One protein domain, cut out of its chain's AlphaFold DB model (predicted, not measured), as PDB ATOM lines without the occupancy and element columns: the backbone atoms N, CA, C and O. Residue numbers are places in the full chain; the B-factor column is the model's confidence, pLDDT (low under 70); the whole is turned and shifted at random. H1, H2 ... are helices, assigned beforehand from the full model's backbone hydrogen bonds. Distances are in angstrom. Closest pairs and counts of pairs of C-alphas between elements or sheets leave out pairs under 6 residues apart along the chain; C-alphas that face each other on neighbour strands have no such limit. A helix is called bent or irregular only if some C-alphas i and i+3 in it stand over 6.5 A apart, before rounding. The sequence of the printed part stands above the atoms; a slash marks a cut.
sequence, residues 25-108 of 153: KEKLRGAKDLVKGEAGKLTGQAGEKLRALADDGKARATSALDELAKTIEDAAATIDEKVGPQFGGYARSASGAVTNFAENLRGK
ATOM      1  N   LYS A  25     308.287 162.526 204.429       82.44
ATOM      2  CA  LYS A  25     308.225 163.995 204.422       82.44
ATOM      3  C   LYS A  25     309.414 164.620 203.691       82.44
ATOM      4  O   LYS A  25     309.201 165.582 202.959       82.44
ATOM      5  N   GLU A  26     310.626 164.087 203.836       84.38
ATOM      6  CA  GLU A  26     311.807 164.569 203.105       84.38
ATOM      7  C   GLU A  26     311.684 164.345 201.599       84.38
ATOM      8  O   GLU A  26     311.865 165.289 200.828       84.38
ATOM      9  N   LYS A  27     311.271 163.147 201.165       84.25
ATOM     10  CA  LYS A  27     311.019 162.870 199.739       84.25
ATOM     11  C   LYS A  27     309.925 163.769 199.166       84.25
ATOM     12  O   LYS A  27     310.077 164.299 198.069       84.25
ATOM     13  N   LEU A  28     308.844 163.990 199.920       86.81
ATOM     14  CA  LEU A  28     307.774 164.909 199.529       86.81
ATOM     15  C   LEU A  28     308.258 166.362 199.445       86.81
ATOM     16  O   LEU A  28     307.823 167.080 198.549       86.81
ATOM     17  N   ARG A  29     309.135 166.816 200.349       87.38
ATOM     18  CA  ARG A  29     309.724 168.166 200.291       87.38
ATOM     19  C   ARG A  29     310.637 168.319 199.081       87.38
ATOM     20  O   ARG A  29     310.417 169.238 198.304       87.38
ATOM     21  N   GLY A  30     311.550 167.375 198.859       88.62
ATOM     22  CA  GLY A  30     312.427 167.383 197.687       88.62
ATOM     23  C   GLY A  30     311.645 167.380 196.369       88.62
ATOM     24  O   GLY A  30     311.925 168.185 195.486       88.62
ATOM     25  N   ALA A  31     310.599 166.553 196.261       87.62
ATOM     26  CA  ALA A  31     309.714 166.551 195.095       87.62
ATOM     27  C   ALA A  31     308.978 167.890 194.920       87.62
ATOM     28  O   ALA A  31     308.889 168.401 193.806       87.62
ATOM     29  N   LYS A  32     308.483 168.494 196.009       89.12
ATOM     30  CA  LYS A  32     307.848 169.821 195.966       89.12
ATOM     31  C   LYS A  32     308.819 170.910 195.518       89.12
ATOM     32  O   LYS A  32     308.419 171.759 194.726       89.12
ATOM     33  N   ASP A  33     310.057 170.893 195.998       90.94
ATOM     34  CA  ASP A  33     311.063 171.901 195.660       90.94
ATOM     35  C   ASP A  33     311.511 171.789 194.198       90.94
ATOM     36  O   ASP A  33     311.589 172.805 193.505       90.94
ATOM     37  N   LEU A  34     311.699 170.564 193.694       87.69
ATOM     38  CA  LEU A  34     311.969 170.308 192.276       87.69
ATOM     39  C   LEU A  34     310.817 170.797 191.392       87.69
ATOM     40  O   LEU A  34     311.033 171.593 190.478       87.69
ATOM     41  N   VAL A  35     309.582 170.396 191.712       88.44
ATOM     42  CA  VAL A  35     308.392 170.822 190.962       88.44
ATOM     43  C   VAL A  35     308.247 172.341 190.998       88.44
ATOM     44  O   VAL A  35     307.994 172.947 189.964       88.44
ATOM     45  N   LYS A  36     308.443 172.985 192.152       87.88
ATOM     46  CA  LYS A  36     308.340 174.445 192.280       87.88
ATOM     47  C   LYS A  36     309.425 175.171 191.480       87.88
ATOM     48  O   LYS A  36     309.126 176.180 190.842       87.88
ATOM     49  N   GLY A  37     310.658 174.666 191.501       85.88
ATOM     50  CA  GLY A  37     311.786 175.234 190.762       85.88
ATOM     51  C   GLY A  37     311.631 175.121 189.243       85.88
ATOM     52  O   GLY A  37     311.969 176.060 188.523       85.88
ATOM     53  N   GLU A  38     311.089 174.007 188.755       81.56
ATOM     54  CA  GLU A  38     310.906 173.756 187.321       81.56
ATOM     55  C   GLU A  38     309.621 174.394 186.781       81.56
ATOM     56  O   GLU A  38     309.645 175.085 185.759       81.56
ATOM     57  N   ALA A  39     308.517 174.284 187.531       83.12
ATOM     58  CA  ALA A  39     307.263 174.951 187.203       83.12
ATOM     59  C   ALA A  39     307.434 176.472 187.152       83.12
ATOM     60  O   ALA A  39     306.901 177.101 186.245       83.12
ATOM     61  N   GLY A  40     308.218 177.066 188.062       81.44
ATOM     62  CA  GLY A  40     308.477 178.509 188.075       81.44
ATOM     63  C   GLY A  40     309.183 179.037 186.817       81.44
ATOM     64  O   GLY A  40     308.985 180.190 186.447       81.44
ATOM     65  N   LYS A  41     309.977 178.202 186.134       79.56
ATOM     66  CA  LYS A  41     310.630 178.564 184.862       79.56
ATOM     67  C   LYS A  41     309.686 178.400 183.671       79.56
ATOM     68  O   LYS A  41     309.711 179.211 182.749       79.56
ATOM     69  N   LEU A  42     308.840 177.370 183.711       75.94
ATOM     70  CA  LEU A  42     307.857 177.076 182.668       75.94
ATOM     71  C   LEU A  42     306.700 178.083 182.662       75.94
ATOM     72  O   LEU A  42     306.285 178.511 181.590       75.94
ATOM     73  N   THR A  43     306.202 178.512 183.824       79.94
ATOM     74  CA  THR A  43     305.040 179.413 183.919       79.94
ATOM     75  C   THR A  43     305.272 180.770 183.256       79.94
ATOM     76  O   THR A  43     304.369 181.273 182.591       79.94
ATOM     77  N   GLY A  44     306.475 181.341 183.373       74.94
ATOM     78  CA  GLY A  44     306.798 182.650 182.791       74.94
ATOM     79  C   GLY A  44     306.892 182.661 181.260       74.94
ATOM     80  O   GLY A  44     306.515 183.647 180.640       74.94
ATOM     81  N   GLN A  45     307.360 181.574 180.636       70.25
ATOM     82  CA  GLN A  45     307.545 181.497 179.175       70.25
ATOM     83  C   GLN A  45     306.398 180.783 178.450       70.25
ATOM     84  O   GLN A  45     306.159 181.028 177.265       70.25
ATOM     85  N   ALA A  46     305.687 179.889 179.138       76.38
ATOM     86  CA  ALA A  46     304.586 179.140 178.553       76.38
ATOM     87  C   ALA A  46     303.259 179.907 178.600       76.38
ATOM     88  O   ALA A  46     302.409 179.634 177.766       76.38
ATOM     89  N   GLY A  47     303.069 180.869 179.514       79.19
ATOM     90  CA  GLY A  47     301.773 181.526 179.733       79.19
ATOM     91  C   GLY A  47     301.152 182.165 178.482       79.19
ATOM     92  O   GLY A  47     299.983 181.927 178.190       79.19
ATOM     93  N   GLU A  48     301.928 182.923 177.706       76.50
ATOM     94  CA  GLU A  48     301.437 183.564 176.472       76.50
ATOM     95  C   GLU A  48     301.158 182.562 175.348       76.50
ATOM     96  O   GLU A  48     300.116 182.634 174.698       76.50
ATOM     97  N   LYS A  49     302.038 181.572 175.155       79.56
ATOM     98  CA  LYS A  49     301.822 180.514 174.154       79.56
ATOM     99  C   LYS A  49     300.643 179.618 174.523       79.56
ATOM    100  O   LYS A  49     299.890 179.210 173.648       79.56
ATOM    101  N   LEU A  50     300.472 179.333 175.812       81.69
ATOM    102  CA  LEU A  50     299.366 178.540 176.331       81.69
ATOM    103  C   LEU A  50     298.033 179.248 176.157       81.69
ATOM    104  O   LEU A  50     297.076 178.563 175.838       81.69
ATOM    105  N   ARG A  51     297.953 180.578 176.309       78.94
ATOM    106  CA  ARG A  51     296.708 181.314 176.031       78.94
ATOM    107  C   ARG A  51     296.285 181.175 174.572       78.94
ATOM    108  O   ARG A  51     295.181 180.721 174.312       78.94
ATOM    109  N   ALA A  52     297.195 181.438 173.634       80.12
ATOM    110  CA  ALA A  52     296.894 181.284 172.209       80.12
ATOM    111  C   ALA A  52     296.511 179.835 171.840       80.12
ATOM    112  O   ALA A  52     295.574 179.607 171.079       80.12
ATOM    113  N   LEU A  53     297.209 178.844 172.409       82.56
ATOM    114  CA  LEU A  53     296.881 177.428 172.225       82.56
ATOM    115  C   LEU A  53     295.572 177.024 172.916       82.56
ATOM    116  O   LEU A  53     294.900 176.117 172.437       82.56
ATOM    117  N   ALA A  54     295.214 177.660 174.030       83.75
ATOM    118  CA  ALA A  54     293.966 177.413 174.738       83.75
ATOM    119  C   ALA A  54     292.773 177.945 173.943       83.75
ATOM    120  O   ALA A  54     291.782 177.232 173.834       83.75
ATOM    121  N   ASP A  55     292.883 179.127 173.336       80.44
ATOM    122  CA  ASP A  55     291.824 179.685 172.487       80.44
ATOM    123  C   ASP A  55     291.598 178.825 171.233       80.44
ATOM    124  O   ASP A  55     290.471 178.435 170.920       80.44
ATOM    125  N   ASP A  56     292.678 178.439 170.549       84.25
ATOM    126  CA  ASP A  56     292.627 177.543 169.386       84.25
ATOM    127  C   ASP A  56     292.143 176.131 169.775       84.25
ATOM    128  O   ASP A  56     291.304 175.520 169.106       84.25
ATOM    129  N   GLY A  57     292.609 175.620 170.917       84.62
ATOM    130  CA  GLY A  57     292.165 174.355 171.496       84.62
ATOM    131  C   GLY A  57     290.681 174.366 171.859       84.62
ATOM    132  O   GLY A  57     289.982 173.400 171.561       84.62
ATOM    133  N   LYS A  58     290.177 175.467 172.429       84.25
ATOM    134  CA  LYS A  58     288.757 175.695 172.730       84.25
ATOM    135  C   LYS A  58     287.927 175.663 171.449       84.25
ATOM    136  O   LYS A  58     286.922 174.955 171.404       84.25
ATOM    137  N   ALA A  59     288.355 176.349 170.389       83.62
ATOM    138  CA  ALA A  59     287.656 176.338 169.101       83.62
ATOM    139  C   ALA A  59     287.591 174.929 168.474       83.62
ATOM    140  O   ALA A  59     286.533 174.485 168.020       83.62
ATOM    141  N   ARG A  60     288.700 174.176 168.501       87.19
ATOM    142  CA  ARG A  60     288.719 172.788 168.005       87.19
ATOM    143  C   ARG A  60     287.880 171.849 168.863       87.19
ATOM    144  O   ARG A  60     287.126 171.044 168.323       87.19
ATOM    145  N   ALA A  61     287.991 171.958 170.183       85.00
ATOM    146  CA  ALA A  61     287.234 171.136 171.116       85.00
ATOM    147  C   ALA A  61     285.731 171.400 170.998       85.00
ATOM    148  O   ALA A  61     284.966 170.451 170.905       85.00
ATOM    149  N   THR A  62     285.301 172.664 170.934       84.50
ATOM    150  CA  THR A  62     283.881 173.012 170.741       84.50
ATOM    151  C   THR A  62     283.338 172.484 169.418       84.50
ATOM    152  O   THR A  62     282.249 171.922 169.407       84.50
ATOM    153  N   SER A  63     284.115 172.563 168.336       86.38
ATOM    154  CA  SER A  63     283.728 171.985 167.042       86.38
ATOM    155  C   SER A  63     283.573 170.460 167.111       86.38
ATOM    156  O   SER A  63     282.574 169.918 166.644       86.38
ATOM    157  N   ALA A  64     284.524 169.765 167.746       87.75
ATOM    158  CA  ALA A  64     284.453 168.317 167.938       87.75
ATOM    159  C   ALA A  64     283.281 167.905 168.847       87.75
ATOM    160  O   ALA A  64     282.635 166.888 168.606       87.75
ATOM    161  N   LEU A  65     282.986 168.699 169.881       84.06
ATOM    162  CA  LEU A  65     281.830 168.487 170.752       84.06
ATOM    163  C   LEU A  65     280.509 168.710 170.011       84.06
ATOM    164  O   LEU A  65     279.579 167.948 170.240       84.06
ATOM    165  N   ASP A  66     280.424 169.694 169.112       85.44
ATOM    166  CA  ASP A  66     279.239 169.906 168.270       85.44
ATOM    167  C   ASP A  66     279.008 168.739 167.303       85.44
ATOM    168  O   ASP A  66     277.871 168.318 167.089       85.44
ATOM    169  N   GLU A  67     280.075 168.191 166.722       88.94
ATOM    170  CA  GLU A  67     279.998 167.018 165.849       88.94
ATOM    171  C   GLU A  67     279.581 165.761 166.626       88.94
ATOM    172  O   GLU A  67     278.713 164.999 166.186       88.94
ATOM    173  N   LEU A  68     280.127 165.581 167.831       86.62
ATOM    174  CA  LEU A  68     279.726 164.510 168.735       86.62
ATOM    175  C   LEU A  68     278.268 164.661 169.183       86.62
ATOM    176  O   LEU A  68     277.543 163.670 169.197       86.62
ATOM    177  N   ALA A  69     277.827 165.872 169.528       84.00
ATOM    178  CA  ALA A  69     276.451 166.142 169.932       84.00
ATOM    179  C   ALA A  69     275.467 165.785 168.813       84.00
ATOM    180  O   ALA A  69     274.509 165.065 169.071       84.00
ATOM    181  N   LYS A  70     275.760 166.183 167.566       85.19
ATOM    182  CA  LYS A  70     274.975 165.775 166.388       85.19
ATOM    183  C   LYS A  70     274.935 164.258 166.226       85.19
ATOM    184  O   LYS A  70     273.863 163.692 166.081       85.19
ATOM    185  N   THR A  71     276.087 163.597 166.340       87.81
ATOM    186  CA  THR A  71     276.175 162.130 166.238       87.81
ATOM    187  C   THR A  71     275.348 161.431 167.321       87.81
ATOM    188  O   THR A  71     274.679 160.432 167.055       87.81
ATOM    189  N   ILE A  72     275.388 161.942 168.556       81.00
ATOM    190  CA  ILE A  72     274.600 161.417 169.674       81.00
ATOM    191  C   ILE A  72     273.114 161.693 169.465       81.00
ATOM    192  O   ILE A  72     272.322 160.815 169.771       81.00
ATOM    193  N   GLU A  73     272.726 162.861 168.964       80.88
ATOM    194  CA  GLU A  73     271.327 163.201 168.688       80.88
ATOM    195  C   GLU A  73     270.741 162.320 167.575       80.88
ATOM    196  O   GLU A  73     269.674 161.733 167.762       80.88
ATOM    197  N   ASP A  74     271.494 162.099 166.494       82.06
ATOM    198  CA  ASP A  74     271.140 161.161 165.421       82.06
ATOM    199  C   ASP A  74     270.980 159.722 165.958       82.06
ATOM    200  O   ASP A  74     270.049 158.992 165.598       82.06
ATOM    201  N   ALA A  75     271.859 159.305 166.878       78.31
ATOM    202  CA  ALA A  75     271.778 158.003 167.534       78.31
ATOM    203  C   ALA A  75     270.640 157.922 168.570       78.31
ATOM    204  O   ALA A  75     269.974 156.895 168.675       78.31
ATOM    205  N   ALA A  76     270.386 158.989 169.327       71.88
ATOM    206  CA  ALA A  76     269.347 159.069 170.350       71.88
ATOM    207  C   ALA A  76     267.950 159.036 169.724       71.88
ATOM    208  O   ALA A  76     267.094 158.318 170.237       71.88
ATOM    209  N   ALA A  77     267.757 159.676 168.564       65.44
ATOM    210  CA  ALA A  77     266.544 159.535 167.754       65.44
ATOM    211  C   ALA A  77     266.237 158.067 167.393       65.44
ATOM    212  O   ALA A  77     265.083 157.704 167.188       65.44
ATOM    213  N   THR A  78     267.263 157.208 167.370       66.56
ATOM    214  CA  THR A  78     267.144 155.761 167.128       66.56
ATOM    215  C   THR A  78     266.990 154.940 168.425       66.56
ATOM    216  O   THR A  78     266.526 153.802 168.389       66.56
ATOM    217  N   ILE A  79     267.391 155.477 169.585       59.62
ATOM    218  CA  ILE A  79     267.501 154.751 170.868       59.62
ATOM    219  C   ILE A  79     266.354 155.077 171.846       59.62
ATOM    220  O   ILE A  79     266.072 154.255 172.723       59.62
ATOM    221  N   ASP A  80     265.663 156.213 171.681       62.09
ATOM    222  CA  ASP A  80     264.568 156.684 172.555       62.09
ATOM    223  C   ASP A  80     263.448 155.632 172.750       62.09
ATOM    224  O   ASP A  80     262.814 155.565 173.800       62.09
ATOM    225  N   GLU A  81     263.295 154.690 171.811       60.06
ATOM    226  CA  GLU A  81     262.330 153.584 171.891       60.06
ATOM    227  C   GLU A  81     262.667 152.471 172.912       60.06
ATOM    228  O   GLU A  81     261.811 151.628 173.187       60.06
ATOM    229  N   LYS A  82     263.887 152.400 173.478       58.84
ATOM    230  CA  LYS A  82     264.339 151.209 174.246       58.84
ATOM    231  C   LYS A  82     264.794 151.442 175.684       58.84
ATOM    232  O   LYS A  82     265.031 150.462 176.399       58.84
ATOM    233  N   VAL A  83     264.937 152.682 176.142       63.56
ATOM    234  CA  VAL A  83     265.624 152.956 177.415       63.56
ATOM    235  C   VAL A  83     264.618 153.247 178.533       63.56
ATOM    236  O   VAL A  83     264.058 154.331 178.640       63.56
ATOM    237  N   GLY A  84     264.368 152.244 179.379       58.91
ATOM    238  CA  GLY A  84     263.439 152.338 180.508       58.91
ATOM    239  C   GLY A  84     263.853 153.334 181.616       58.91
ATOM    240  O   GLY A  84     265.004 153.772 181.689       58.91
ATOM    241  N   PRO A  85     262.938 153.644 182.558       60.78
ATOM    242  CA  PRO A  85     263.056 154.751 183.522       60.78
ATOM    243  C   PRO A  85     264.257 154.677 184.484       60.78
ATOM    244  O   PRO A  85     264.661 155.694 185.043       60.78
ATOM    245  N   GLN A  86     264.861 153.498 184.667       58.62
ATOM    246  CA  GLN A  86     265.939 153.275 185.642       58.62
ATOM    247  C   GLN A  86     267.325 153.712 185.136       58.62
ATOM    248  O   GLN A  86     268.193 154.050 185.936       58.62
ATOM    249  N   PHE A  87     267.521 153.796 183.816       62.88
ATOM    250  CA  PHE A  87     268.729 154.386 183.223       62.88
ATOM    251  C   PHE A  87     268.700 155.924 183.235       62.88
ATOM    252  O   PHE A  87     269.746 156.567 183.160       62.88
ATOM    253  N   GLY A  88     267.516 156.527 183.392       66.81
ATOM    254  CA  GLY A  88     267.321 157.972 183.276       66.81
ATOM    255  C   GLY A  88     268.000 158.796 184.370       66.81
ATOM    256  O   GLY A  88     268.452 159.898 184.089       66.81
ATOM    257  N   GLY A  89     268.114 158.284 185.602       74.31
ATOM    258  CA  GLY A  89     268.667 159.053 186.726       74.31
ATOM    259  C   GLY A  89     270.169 159.324 186.597       74.31
ATOM    260  O   GLY A  89     270.613 160.466 186.707       74.31
ATOM    261  N   TYR A  90     270.953 158.280 186.317       66.06
ATOM    262  CA  TYR A  90     272.403 158.413 186.149       66.06
ATOM    263  C   TYR A  90     272.751 159.089 184.819       66.06
ATOM    264  O   TYR A  90     273.630 159.950 184.782       66.06
ATOM    265  N   ALA A  91     272.003 158.769 183.754       74.38
ATOM    266  CA  ALA A  91     272.133 159.445 182.471       74.38
ATOM    267  C   ALA A  91     271.876 160.948 182.614       74.38
ATOM    268  O   ALA A  91     272.712 161.729 182.199       74.38
ATOM    269  N   ARG A  92     270.800 161.375 183.288       73.50
ATOM    270  CA  ARG A  92     270.447 162.799 183.412       73.50
ATOM    271  C   ARG A  92     271.468 163.606 184.213       73.50
ATOM    272  O   ARG A  92     271.772 164.731 183.826       73.50
ATOM    273  N   SER A  93     272.040 163.035 185.274       80.44
ATOM    274  CA  SER A  93     273.132 163.677 186.022       80.44
ATOM    275  C   SER A  93     274.413 163.790 185.191       80.44
ATOM    276  O   SER A  93     275.041 164.847 185.177       80.44
ATOM    277  N   ALA A  94     274.784 162.729 184.465       80.81
ATOM    278  CA  ALA A  94     275.938 162.756 183.570       80.81
ATOM    279  C   ALA A  94     275.725 163.740 182.407       80.81
ATOM    280  O   ALA A  94     276.596 164.560 182.134       80.81
ATOM    281  N   SER A  95     274.544 163.725 181.787       78.19
ATOM    282  CA  SER A  95     274.141 164.663 180.739       78.19
ATOM    283  C   SER A  95     274.197 166.103 181.235       78.19
ATOM    284  O   SER A  95     274.775 166.937 180.558       78.19
ATOM    285  N   GLY A  96     273.688 166.394 182.436       82.81
ATOM    286  CA  GLY A  96     273.758 167.738 183.017       82.81
ATOM    287  C   GLY A  96     275.195 168.228 183.219       82.81
ATOM    288  O   GLY A  96     275.501 169.378 182.916       82.81
ATOM    289  N   ALA A  97     276.101 167.352 183.664       83.50
ATOM    290  CA  ALA A  97     277.519 167.691 183.788       83.50
ATOM    291  C   ALA A  97     278.172 167.980 182.425       83.50
ATOM    292  O   ALA A  97     278.948 168.929 182.305       83.50
ATOM    293  N   VAL A  98     277.836 167.197 181.396       80.94
ATOM    294  CA  VAL A  98     278.336 167.389 180.025       80.94
ATOM    295  C   VAL A  98     277.792 168.680 179.409       80.94
ATOM    296  O   VAL A  98     278.569 169.446 178.845       80.94
ATOM    297  N   THR A  99     276.496 168.963 179.560       81.62
ATOM    298  CA  THR A  99     275.874 170.198 179.064       81.62
ATOM    299  C   THR A  99     276.493 171.425 179.721       81.62
ATOM    300  O   THR A  99     276.949 172.317 179.014       81.62
ATOM    301  N   ASN A 100     276.617 171.442 181.052       82.81
ATOM    302  CA  ASN A 100     277.266 172.552 181.754       82.81
ATOM    303  C   ASN A 100     278.721 172.741 181.311       82.81
ATOM    304  O   ASN A 100     279.202 173.867 181.208       82.81
ATOM    305  N   PHE A 101     279.444 171.648 181.050       82.31
ATOM    306  CA  PHE A 101     280.803 171.731 180.530       82.31
ATOM    307  C   PHE A 101     280.839 172.344 179.124       82.31
ATOM    308  O   PHE A 101     281.649 173.235 178.878       82.31
ATOM    309  N   ALA A 102     279.943 171.927 178.227       80.94
ATOM    310  CA  ALA A 102     279.834 172.479 176.878       80.94
ATOM    311  C   ALA A 102     279.434 173.965 176.887       80.94
ATOM    312  O   ALA A 102     280.009 174.760 176.144       80.94
ATOM    313  N   GLU A 103     278.503 174.361 177.757       79.06
ATOM    314  CA  GLU A 103     278.098 175.758 177.937       79.06
ATOM    315  C   GLU A 103     279.236 176.616 178.488       79.06
ATOM    316  O   GLU A 103     279.526 177.676 177.931       79.06
ATOM    317  N   ASN A 104     279.943 176.142 179.518       78.69
ATOM    318  CA  ASN A 104     281.121 176.826 180.049       78.69
ATOM    319  C   ASN A 104     282.215 176.954 178.976       78.69
ATOM    320  O   ASN A 104     282.823 178.010 178.834       78.69
ATOM    321  N   LEU A 105     282.434 175.913 178.169       77.75
ATOM    322  CA  LEU A 105     283.408 175.945 177.082       77.75
ATOM    323  C   LEU A 105     282.970 176.842 175.912       77.75
ATOM    324  O   LEU A 105     283.819 177.292 175.156       77.75
ATOM    325  N   ARG A 106     281.678 177.125 175.734       75.31
ATOM    326  CA  ARG A 106     281.184 178.011 174.667       75.31
ATOM    327  C   ARG A 106     281.121 179.471 175.108       75.31
ATOM    328  O   ARG A 106     281.520 180.348 174.349       75.31
ATOM    329  N   GLY A 107     280.605 179.720 176.307       72.75
ATOM    330  CA  GLY A 107     280.200 181.051 176.757       72.75
ATOM    331  C   GLY A 107     281.153 181.745 177.724       72.75
ATOM    332  O   GLY A 107     281.074 182.964 177.827       72.75
ATOM    333  N   LYS A 108     282.041 181.019 178.422       77.00
ATOM    334  CA  LYS A 108     282.965 181.628 179.391       77.00
ATOM    335  C   LYS A 108     284.342 181.890 178.806       77.00
ATOM    336  O   LYS A 108     284.850 181.124 177.975       77.00
TER     337      LYS A 108
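What this domain is: This is residues 25 to 108 of the 153 residues of an uncharacterized protein of Sphingomonas sp. Leaf33 (UniProt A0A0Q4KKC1). One long helix, H1, is bent into a corner, and a second helix, H2, folds back beside its longer arm, H1b, as a loose helical hairpin. The two meet near the end of H2 and spread apart toward their link, residues 80 to 87, while the other arm, H1a, sticks out with no helix beside it. The printed part has 84 residues with two named helices, H1 then H2, and no named strand; the class is all helix. The whole is extended and flat, with a radius of gyration of the C-alphas of 20.7 A and spans of 58 by 35 by 18 A.

How they stand to each other: H1, residues 25 to 79, was assigned as one helix by its hydrogen bonds but is bent: C-alphas 45 and 48 are 7.0 A apart. Its arms H1a, residues 25 to 45, and H1b, residues 48 to 79, stand about perpendicular, at 80 degrees. H2, residues 88 to 107, touches H1b, with residues 102 to 106 alone meeting residues 58 to 65 alone. Their closest C-alphas, of Lys 58 and Leu 105, are 6.9 A apart. H1b and H2 form a hairpin, running opposite ways at a steep tilt of 37 degrees, only just past shallow. H1a and H2 are apart. Every O i to N i+4 pair is within hydrogen-bond range in H2, against 14 of 17 in H1a and 27 of 28 in H1b.

Where its parts are: H1b is 44.9 A long, H1a 30.7 A and H2 27.2 A. H1a begins at C-alpha 25 (308.225, 163.995, 204.422), H1b ends at C-alpha 79 (267.501, 154.751, 170.868), and H2 ends at C-alpha 107 (280.200, 181.051, 176.757).

The domain as a whole: The two C-alphas farthest apart, of Glu 26 and Glu 81, are 59.5 A apart. The printed part has no cut, and the link from H1 to H2 is short. Residues 25 to 57 and 70 to 97 stand free. Mean pLDDT of the printed part is 78.9, with residues 77 to 88 and residue 90 under 70.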